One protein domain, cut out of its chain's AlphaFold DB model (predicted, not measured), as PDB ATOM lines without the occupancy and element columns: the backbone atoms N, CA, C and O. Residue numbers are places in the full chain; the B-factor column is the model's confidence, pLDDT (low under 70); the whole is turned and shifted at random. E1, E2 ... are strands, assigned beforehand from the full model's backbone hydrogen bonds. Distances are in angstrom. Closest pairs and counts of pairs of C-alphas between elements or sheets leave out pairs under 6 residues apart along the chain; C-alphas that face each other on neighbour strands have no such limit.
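This is residues 204 to 272 of the 733 residues of an uncharacterized protein of Deltaproteobacteria bacterium (UniProt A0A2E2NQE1). Little regular structure is here: the chain winds in loops along an elongated body, with a small two-strand hairpin, E1 and E2, between a looped stretch at one end, residues 204 to 223, and a longer one reaching the other end, residues 240 to 272. The printed part has 69 residues, 6 of them in named strands, E1 then E2, antiparallel; there is no named helix, and the class is all strand. It is compact, with a radius of gyration of the C-alphas of 11.1 A and spans of 37 by 20 by 18 A.

Start at C-alpha 204, (40.525, 93.079, 131.473). E1, residues 224 to 226, begins at C-alpha 224, (47.841, 102.078, 136.773), and measures 7.3 A from first to last C-alpha; E2, residues 237 to 239, measures 7.2 A and ends at C-alpha 239, (49.992, 105.518, 137.600).

The hairpin's directions differ by 149 degrees. C-alphas 224 and 239 face each other at 4.1 A; N 225 and O 238 are within hydrogen-bond range at 3.4 A.

The C-alphas of Cys 213 and Asp 272 are the two farthest apart, 36.9 A. The printed part has no cut, the link from E1 to E2 is short, and no printed residue is under 70 in pLDDT.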
ATOM      1  N   ASP A 204      40.171  91.654 131.566       78.25
ATOM      2  CA  ASP A 204      40.525  93.079 131.473       78.25
ATOM      3  C   ASP A 204      39.303  93.903 131.929       78.25
ATOM      4  O   ASP A 204      38.273  93.912 131.237       78.25
ATOM      5  N   ALA A 205      39.347  94.455 133.146       80.31
ATOM      6  CA  ALA A 205      38.153  94.964 133.829       80.31
ATOM      7  C   ALA A 205      37.957  96.492 133.748       80.31
ATOM      8  O   ALA A 205      36.869  96.975 134.096       80.31
ATOM      9  N   ASP A 206      38.919  97.240 133.196       81.81
ATOM     10  CA  ASP A 206      38.789  98.672 132.871       81.81
ATOM     11  C   ASP A 206      38.982  99.039 131.375       81.81
ATOM     12  O   ASP A 206      38.675 100.172 130.984       81.81
ATOM     13  N   GLU A 207      39.310  98.061 130.519       84.94
ATOM     14  CA  GLU A 207      39.542  98.157 129.065       84.94
ATOM     15  C   GLU A 207      40.883  98.811 128.632       84.94
ATOM     16  O   GLU A 207      40.988  99.266 127.482       84.94
ATOM     17  N   ASP A 208      41.925  98.849 129.479       81.50
ATOM     18  CA  ASP A 208      43.263  99.352 129.094       81.50
ATOM     19  C   ASP A 208      44.080  98.393 128.192       81.50
ATOM     20  O   ASP A 208      44.898  98.839 127.370       81.50
ATOM     21  N   GLY A 209      43.789  97.087 128.244       82.38
ATOM     22  CA  GLY A 209      44.459  96.028 127.482       82.38
ATOM     23  C   GLY A 209      45.456  95.153 128.256       82.38
ATOM     24  O   GLY A 209      46.103  94.304 127.626       82.38
ATOM     25  N   PHE A 210      45.587  95.331 129.569       81.88
ATOM     26  CA  PHE A 210      46.205  94.411 130.522       81.88
ATOM     27  C   PHE A 210      45.115  93.611 131.267       81.88
ATOM     28  O   PHE A 210      44.033  93.385 130.730       81.88
ATOM     29  N   ASN A 211      45.485  92.969 132.378       81.19
ATOM     30  CA  ASN A 211      44.627  92.212 133.301       81.19
ATOM     31  C   ASN A 211      45.501  91.597 134.408       81.19
ATOM     32  O   ASN A 211      46.713  91.370 134.246       81.19
ATOM     33  N   SER A 212      44.879  91.219 135.519       75.25
ATOM     34  CA  SER A 212      45.511  90.590 136.683       75.25
ATOM     35  C   SER A 212      46.231  89.264 136.378       75.25
ATOM     36  O   SER A 212      47.108  88.861 137.151       75.25
ATOM     37  N   CYS A 213      45.982  88.600 135.240       73.69
ATOM     38  CA  CYS A 213      46.766  87.445 134.768       73.69
ATOM     39  C   CYS A 213      48.044  87.836 133.993       73.69
ATOM     40  O   CYS A 213      49.031  87.089 134.018       73.69
ATOM     41  N   GLU A 214      48.070  88.999 133.336       73.81
ATOM     42  CA  GLU A 214      49.227  89.539 132.600       73.81
ATOM     43  C   GLU A 214      50.146  90.436 133.457       73.81
ATOM     44  O   GLU A 214      51.214  90.845 132.996       73.81
ATOM     45  N   ASN A 215      49.857  90.528 134.762       76.69
ATOM     46  CA  ASN A 215      50.551  91.316 135.799       76.69
ATOM     47  C   ASN A 215      50.275  92.820 135.722       76.69
ATOM     48  O   ASN A 215      51.142  93.624 136.069       76.69
ATOM     49  N   ASP A 216      49.050  93.167 135.345       81.06
ATOM     50  CA  ASP A 216      48.412  94.371 135.862       81.06
ATOM     51  C   ASP A 216      48.513  94.435 137.401       81.06
ATOM     52  O   ASP A 216      48.659  93.412 138.089       81.06
ATOM     53  N   CYS A 217      48.491  95.650 137.928       83.50
ATOM     54  CA  CYS A 217      48.677  95.992 139.323       83.50
ATOM     55  C   CYS A 217      47.494  96.754 139.944       83.50
ATOM     56  O   CYS A 217      47.431  96.774 141.177       83.50
ATOM     57  N   ASP A 218      46.557  97.295 139.155       85.50
ATOM     58  CA  ASP A 218      45.214  97.684 139.613       85.50
ATOM     59  C   ASP A 218      44.212  97.605 138.437       85.50
ATOM     60  O   ASP A 218      43.894  98.619 137.830       85.50
ATOM     61  N   ASP A 219      43.711  96.384 138.169       81.31
ATOM     62  CA  ASP A 219      42.745  95.925 137.122       81.31
ATOM     63  C   ASP A 219      41.341  96.596 137.231       81.31
ATOM     64  O   ASP A 219      40.298  96.007 136.963       81.31
ATOM     65  N   PHE A 220      41.291  97.815 137.769       84.69
ATOM     66  CA  PHE A 220      40.121  98.666 137.985       84.69
ATOM     67  C   PHE A 220      40.434 100.168 137.777       84.69
ATOM     68  O   PHE A 220      39.550 101.008 137.999       84.69
ATOM     69  N   ASP A 221      41.666 100.525 137.402       85.50
ATOM     70  CA  ASP A 221      42.117 101.877 137.072       85.50
ATOM     71  C   ASP A 221      43.057 101.861 135.855       85.50
ATOM     72  O   ASP A 221      44.267 101.678 135.996       85.50
ATOM     73  N   SER A 222      42.494 102.202 134.687       88.94
ATOM     74  CA  SER A 222      43.090 102.180 133.333       88.94
ATOM     75  C   SER A 222      44.277 103.140 133.093       88.94
ATOM     76  O   SER A 222      44.530 103.591 131.973       88.94
ATOM     77  N   HIS A 223      44.931 103.548 134.172       89.38
ATOM     78  CA  HIS A 223      46.067 104.456 134.278       89.38
ATOM     79  C   HIS A 223      47.221 103.800 135.057       89.38
ATOM     80  O   HIS A 223      48.339 104.312 135.021       89.38
ATOM     81  N   THR A 224      46.962 102.695 135.770       91.38
ATOM     82  CA  THR A 224      47.841 102.078 136.773       91.38
ATOM     83  C   THR A 224      48.312 100.695 136.314       91.38
ATOM     84  O   THR A 224      48.009  99.675 136.923       91.38
ATOM     85  N   TYR A 225      49.104 100.662 135.239       88.94
ATOM     86  CA  TYR A 225      49.563  99.428 134.584       88.94
ATOM     87  C   TYR A 225      51.078  99.423 134.291       88.94
ATOM     88  O   TYR A 225      51.739 100.470 134.326       88.94
ATOM     89  N   PRO A 226      51.685  98.252 133.991       87.81
ATOM     90  CA  PRO A 226      53.096  98.156 133.618       87.81
ATOM     91  C   PRO A 226      53.449  98.966 132.359       87.81
ATOM     92  O   PRO A 226      53.143  98.574 131.231       87.81
ATOM     93  N   GLY A 227      54.162 100.074 132.556       85.56
ATOM     94  CA  GLY A 227      54.624 100.968 131.499       85.56
ATOM     95  C   GLY A 227      53.655 102.083 131.098       85.56
ATOM     96  O   GLY A 227      53.846 102.642 130.016       85.56
ATOM     97  N   ALA A 228      52.670 102.427 131.940       89.31
ATOM     98  CA  ALA A 228      51.836 103.624 131.765       89.31
ATOM     99  C   ALA A 228      52.704 104.893 131.676       89.31
ATOM    100  O   ALA A 228      52.749 105.554 130.638       89.31
ATOM    101  N   ALA A 229      53.524 105.123 132.708       90.44
ATOM    102  CA  ALA A 229      54.542 106.172 132.775       90.44
ATOM    103  C   ALA A 229      55.766 105.869 131.876       90.44
ATOM    104  O   ALA A 229      56.897 105.665 132.333       90.44
ATOM    105  N   TYR A 230      55.541 105.799 130.562       87.56
ATOM    106  CA  TYR A 230      56.512 105.343 129.560       87.56
ATOM    107  C   TYR A 230      57.788 106.200 129.449       87.56
ATOM    108  O   TYR A 230      58.730 105.790 128.756       87.56
ATOM    109  N   ARG A 231      57.829 107.389 130.066       86.12
ATOM    110  CA  ARG A 231      59.008 108.273 130.104       86.12
ATOM    111  C   ARG A 231      60.002 107.883 131.191       86.12
ATOM    112  O   ARG A 231      61.202 108.035 130.969       86.12
ATOM    113  N   GLU A 232      59.516 107.355 132.313       87.31
ATOM    114  CA  GLU A 232      60.336 107.002 133.477       87.31
ATOM    115  C   GLU A 232      60.820 105.550 133.408       87.31
ATOM    116  O   GLU A 232      62.013 105.302 133.207       87.31
ATOM    117  N   ASP A 233      59.905 104.581 133.517       86.75
ATOM    118  CA  ASP A 233      60.217 103.158 133.378       86.75
ATOM    119  C   ASP A 233      59.068 102.394 132.698       86.75
ATOM    120  O   ASP A 233      58.061 102.030 133.301       86.75
ATOM    121  N   ALA A 234      59.267 102.093 131.413       83.75
ATOM    122  CA  ALA A 234      58.325 101.351 130.578       83.75
ATOM    123  C   ALA A 234      58.185  99.847 130.933       83.75
ATOM    124  O   ALA A 234      57.521  99.112 130.199       83.75
ATOM    125  N   GLU A 235      58.832  99.362 131.999       85.25
ATOM    126  CA  GLU A 235      58.673  98.005 132.548       85.25
ATOM    127  C   GLU A 235      58.136  98.008 134.004       85.25
ATOM    128  O   GLU A 235      57.867  96.931 134.546       85.25
ATOM    129  N   ALA A 236      57.950  99.177 134.637       88.00
ATOM    130  CA  ALA A 236      57.420  99.314 135.998       88.00
ATOM    131  C   ALA A 236      55.897  99.534 136.023       88.00
ATOM    132  O   ALA A 236      55.335 100.165 135.133       88.00
ATOM    133  N   CYS A 237      55.229  99.057 137.077       88.50
ATOM    134  CA  CYS A 237      53.860  99.476 137.384       88.50
ATOM    135  C   CYS A 237      53.882 100.900 137.955       88.50
ATOM    136  O   CYS A 237      54.493 101.125 139.003       88.50
ATOM    137  N   MET A 238      53.219 101.837 137.282       91.25
ATOM    138  CA  MET A 238      53.129 103.256 137.642       91.25
ATOM    139  C   MET A 238      51.737 103.783 137.263       91.25
ATOM    140  O   MET A 238      51.095 103.201 136.394       91.25
ATOM    141  N   THR A 239      51.282 104.866 137.900       92.00
ATOM    142  CA  THR A 239      49.992 105.518 137.600       92.00
ATOM    143  C   THR A 239      50.216 106.777 136.756       92.00
ATOM    144  O   THR A 239      50.757 107.739 137.293       92.00
ATOM    145  N   ASP A 240      49.792 106.798 135.488       91.00
ATOM    146  CA  ASP A 240      49.797 107.981 134.596       91.00
ATOM    147  C   ASP A 240      48.347 108.450 134.365       91.00
ATOM    148  O   ASP A 240      47.614 107.888 133.548       91.00
ATOM    149  N   LYS A 241      47.900 109.428 135.162       90.88
ATOM    150  CA  LYS A 241      46.471 109.759 135.337       90.88
ATOM    151  C   LYS A 241      45.953 110.870 134.410       90.88
ATOM    152  O   LYS A 241      44.736 110.971 134.234       90.88
ATOM    153  N   ASP A 242      46.826 111.657 133.783       88.44
ATOM    154  CA  ASP A 242      46.440 112.627 132.744       88.44
ATOM    155  C   ASP A 242      46.957 112.281 131.330       88.44
ATOM    156  O   ASP A 242      46.391 112.764 130.339       88.44
ATOM    157  N   GLY A 243      47.901 111.340 131.213       87.31
ATOM    158  CA  GLY A 243      48.359 110.741 129.960       87.31
ATOM    159  C   GLY A 243      49.590 111.406 129.341       87.31
ATOM    160  O   GLY A 243      49.798 111.280 128.124       87.31
ATOM    161  N   ASP A 244      50.380 112.153 130.116       86.62
ATOM    162  CA  ASP A 244      51.577 112.844 129.627       86.62
ATOM    163  C   ASP A 244      52.792 111.901 129.443       86.62
ATOM    164  O   ASP A 244      53.603 112.087 128.510       86.62
ATOM    165  N   GLY A 245      52.852 110.825 130.237       88.69
ATOM    166  CA  GLY A 245      53.879 109.786 130.249       88.69
ATOM    167  C   GLY A 245      54.777 109.704 131.488       88.69
ATOM    168  O   GLY A 245      55.674 108.852 131.478       88.69
ATOM    169  N   TYR A 246      54.606 110.550 132.505       89.44
ATOM    170  CA  TYR A 246      55.231 110.402 133.828       89.44
ATOM    171  C   TYR A 246      54.268 109.720 134.818       89.44
ATOM    172  O   TYR A 246      53.079 109.556 134.556       89.44
ATOM    173  N   GLY A 247      54.799 109.228 135.937       90.12
ATOM    174  CA  GLY A 247      54.029 108.535 136.967       90.12
ATOM    175  C   GLY A 247      53.766 109.426 138.174       90.12
ATOM    176  O   GLY A 247      54.677 110.099 138.651       90.12
ATOM    177  N   SER A 248      52.556 109.376 138.729       90.50
ATOM    178  CA  SER A 248      52.183 110.134 139.928       90.50
ATOM    179  C   SER A 248      53.197 109.953 141.065       90.50
ATOM    180  O   SER A 248      53.576 108.831 141.430       90.50
ATOM    181  N   ALA A 249      53.588 111.055 141.706       88.19
ATOM    182  CA  ALA A 249      54.438 111.056 142.894       88.19
ATOM    183  C   ALA A 249      53.736 110.517 144.163       88.19
ATOM    184  O   ALA A 249      54.342 110.477 145.242       88.19
ATOM    185  N   SER A 250      52.454 110.127 144.107       87.88
ATOM    186  CA  SER A 250      51.716 109.529 145.238       87.88
ATOM    187  C   SER A 250      50.599 108.559 144.794       87.88
ATOM    188  O   SER A 250      49.426 108.797 145.100       87.88
ATOM    189  N   PRO A 251      50.951 107.437 144.136       87.69
ATOM    190  CA  PRO A 251      50.000 106.555 143.465       87.69
ATOM    191  C   PRO A 251      49.282 105.585 144.422       87.69
ATOM    192  O   PRO A 251      49.499 105.571 145.642       87.69
ATOM    193  N   ALA A 252      48.413 104.745 143.851       81.25
ATOM    194  CA  ALA A 252      47.658 103.713 144.558       81.25
ATOM    195  C   ALA A 252      48.543 102.583 145.139       81.25
ATOM    196  O   ALA A 252      49.746 102.483 144.896       81.25
ATOM    197  N   SER A 253      47.941 101.703 145.949       78.19
ATOM    198  CA  SER A 253      48.642 100.662 146.724       78.19
ATOM    199  C   SER A 253      49.026  99.418 145.896       78.19
ATOM    200  O   SER A 253      48.753  98.288 146.310       78.19
ATOM    201  N   GLY A 254      49.718  99.632 144.782       76.75
ATOM    202  CA  GLY A 254      50.247  98.601 143.881       76.75
ATOM    203  C   GLY A 254      51.417  99.109 143.030       76.75
ATOM    204  O   GLY A 254      52.354  98.353 142.771       76.75
ATOM    205  N   ALA A 255      51.398 100.402 142.696       86.88
ATOM    206  CA  ALA A 255      52.366 101.078 141.843       86.88
ATOM    207  C   ALA A 255      53.616 101.620 142.556       86.88
ATOM    208  O   ALA A 255      53.640 101.865 143.768       86.88
ATOM    209  N   GLU A 256      54.663 101.832 141.760       90.38
ATOM    210  CA  GLU A 256      55.831 102.632 142.115       90.38
ATOM    211  C   GLU A 256      55.538 104.120 141.844       90.38
ATOM    212  O   GLU A 256      54.815 104.461 140.912       90.38
ATOM    213  N   ALA A 257      56.059 105.011 142.695       89.12
ATOM    214  CA  ALA A 257      55.857 106.456 142.557       89.12
ATOM    215  C   ALA A 257      56.864 107.051 141.566       89.12
ATOM    216  O   ALA A 257      58.057 106.742 141.666       89.12
ATOM    217  N   GLY A 258      56.376 107.899 140.662       87.62
ATOM    218  CA  GLY A 258      57.168 108.580 139.638       87.62
ATOM    219  C   GLY A 258      57.404 110.063 139.938       87.62
ATOM    220  O   GLY A 258      57.520 110.466 141.103       87.62
ATOM    221  N   SER A 259      57.500 110.851 138.867       86.88
ATOM    222  CA  SER A 259      57.953 112.245 138.853       86.88
ATOM    223  C   SER A 259      56.877 113.282 138.480       86.88
ATOM    224  O   SER A 259      57.174 114.474 138.492       86.88
ATOM    225  N   ASP A 260      55.636 112.880 138.201       87.12
ATOM    226  CA  ASP A 260      54.499 113.807 138.079       87.12
ATOM    227  C   ASP A 260      54.097 114.342 139.472       87.12
ATOM    228  O   ASP A 260      53.910 113.578 140.425       87.12
ATOM    229  N   CYS A 261      53.995 115.668 139.618       86.00
ATOM    230  CA  CYS A 261      53.637 116.320 140.882       86.00
ATOM    231  C   CYS A 261      52.165 116.743 140.996       86.00
ATOM    232  O   CYS A 261      51.745 117.163 142.083       86.00
ATOM    233  N   ASN A 262      51.398 116.684 139.908       87.12
ATOM    234  CA  ASN A 262      50.017 117.128 139.833       87.12
ATOM    235  C   ASN A 262      49.252 116.368 138.737       87.12
ATOM    236  O   ASN A 262      48.905 116.961 137.720       87.12
ATOM    237  N   ASP A 263      48.881 115.115 139.025       86.19
ATOM    238  CA  ASP A 263      48.162 114.179 138.138       86.19
ATOM    239  C   ASP A 263      46.795 114.658 137.551       86.19
ATOM    240  O   ASP A 263      46.015 113.857 137.031       86.19
ATOM    241  N   ASP A 264      46.427 115.936 137.679       88.62
ATOM    242  CA  ASP A 264      45.299 116.601 137.008       88.62
ATOM    243  C   ASP A 264      45.752 117.602 135.894       88.62
ATOM    244  O   ASP A 264      44.882 118.276 135.327       88.62
ATOM    245  N   ASP A 265      47.057 117.774 135.607       85.50
ATOM    246  CA  ASP A 265      47.603 118.854 134.751       85.50
ATOM    247  C   ASP A 265      48.927 118.482 134.031       85.50
ATOM    248  O   ASP A 265      50.026 118.712 134.542       85.50
ATOM    249  N   SER A 266      48.799 117.986 132.792       86.50
ATOM    250  CA  SER A 266      49.839 117.369 131.941       86.50
ATOM    251  C   SER A 266      50.953 118.307 131.419       86.50
ATOM    252  O   SER A 266      51.462 118.122 130.310       86.50
ATOM    253  N   GLU A 267      51.246 119.385 132.142       81.00
ATOM    254  CA  GLU A 267      52.302 120.369 131.861       81.00
ATOM    255  C   GLU A 267      53.222 120.578 133.095       81.00
ATOM    256  O   GLU A 267      54.040 121.494 133.085       81.00
ATOM    257  N   LEU A 268      53.107 119.754 134.158       84.69
ATOM    258  CA  LEU A 268      53.809 119.926 135.446       84.69
ATOM    259  C   LEU A 268      54.540 118.649 135.929       84.69
ATOM    260  O   LEU A 268      53.958 117.800 136.604       84.69
ATOM    261  N   HIS A 269      55.849 118.551 135.672       81.50
ATOM    262  CA  HIS A 269      56.693 117.410 136.068       81.50
ATOM    263  C   HIS A 269      57.965 117.809 136.836       81.50
ATOM    264  O   HIS A 269      58.494 118.906 136.685       81.50
ATOM    265  N   LEU A 270      58.484 116.897 137.670       82.25
ATOM    266  CA  LEU A 270      59.695 117.105 138.487       82.25
ATOM    267  C   LEU A 270      61.018 116.949 137.709       82.25
ATOM    268  O   LEU A 270      62.088 117.042 138.318       82.25
ATOM    269  N   ASP A 271      60.958 116.697 136.400       79.44
ATOM    270  CA  ASP A 271      62.119 116.805 135.514       79.44
ATOM    271  C   ASP A 271      62.388 118.285 135.178       79.44
ATOM    272  O   ASP A 271      61.476 119.020 134.813       79.44
ATOM    273  N   ASP A 272      63.658 118.672 135.313       81.50
ATOM    274  CA  ASP A 272      64.284 119.959 134.965       81.50
ATOM    275  C   ASP A 272      64.901 119.788 133.562       81.50
ATOM    276  O   ASP A 272      65.932 119.116 133.409       81.50
TER     277      ASP A 272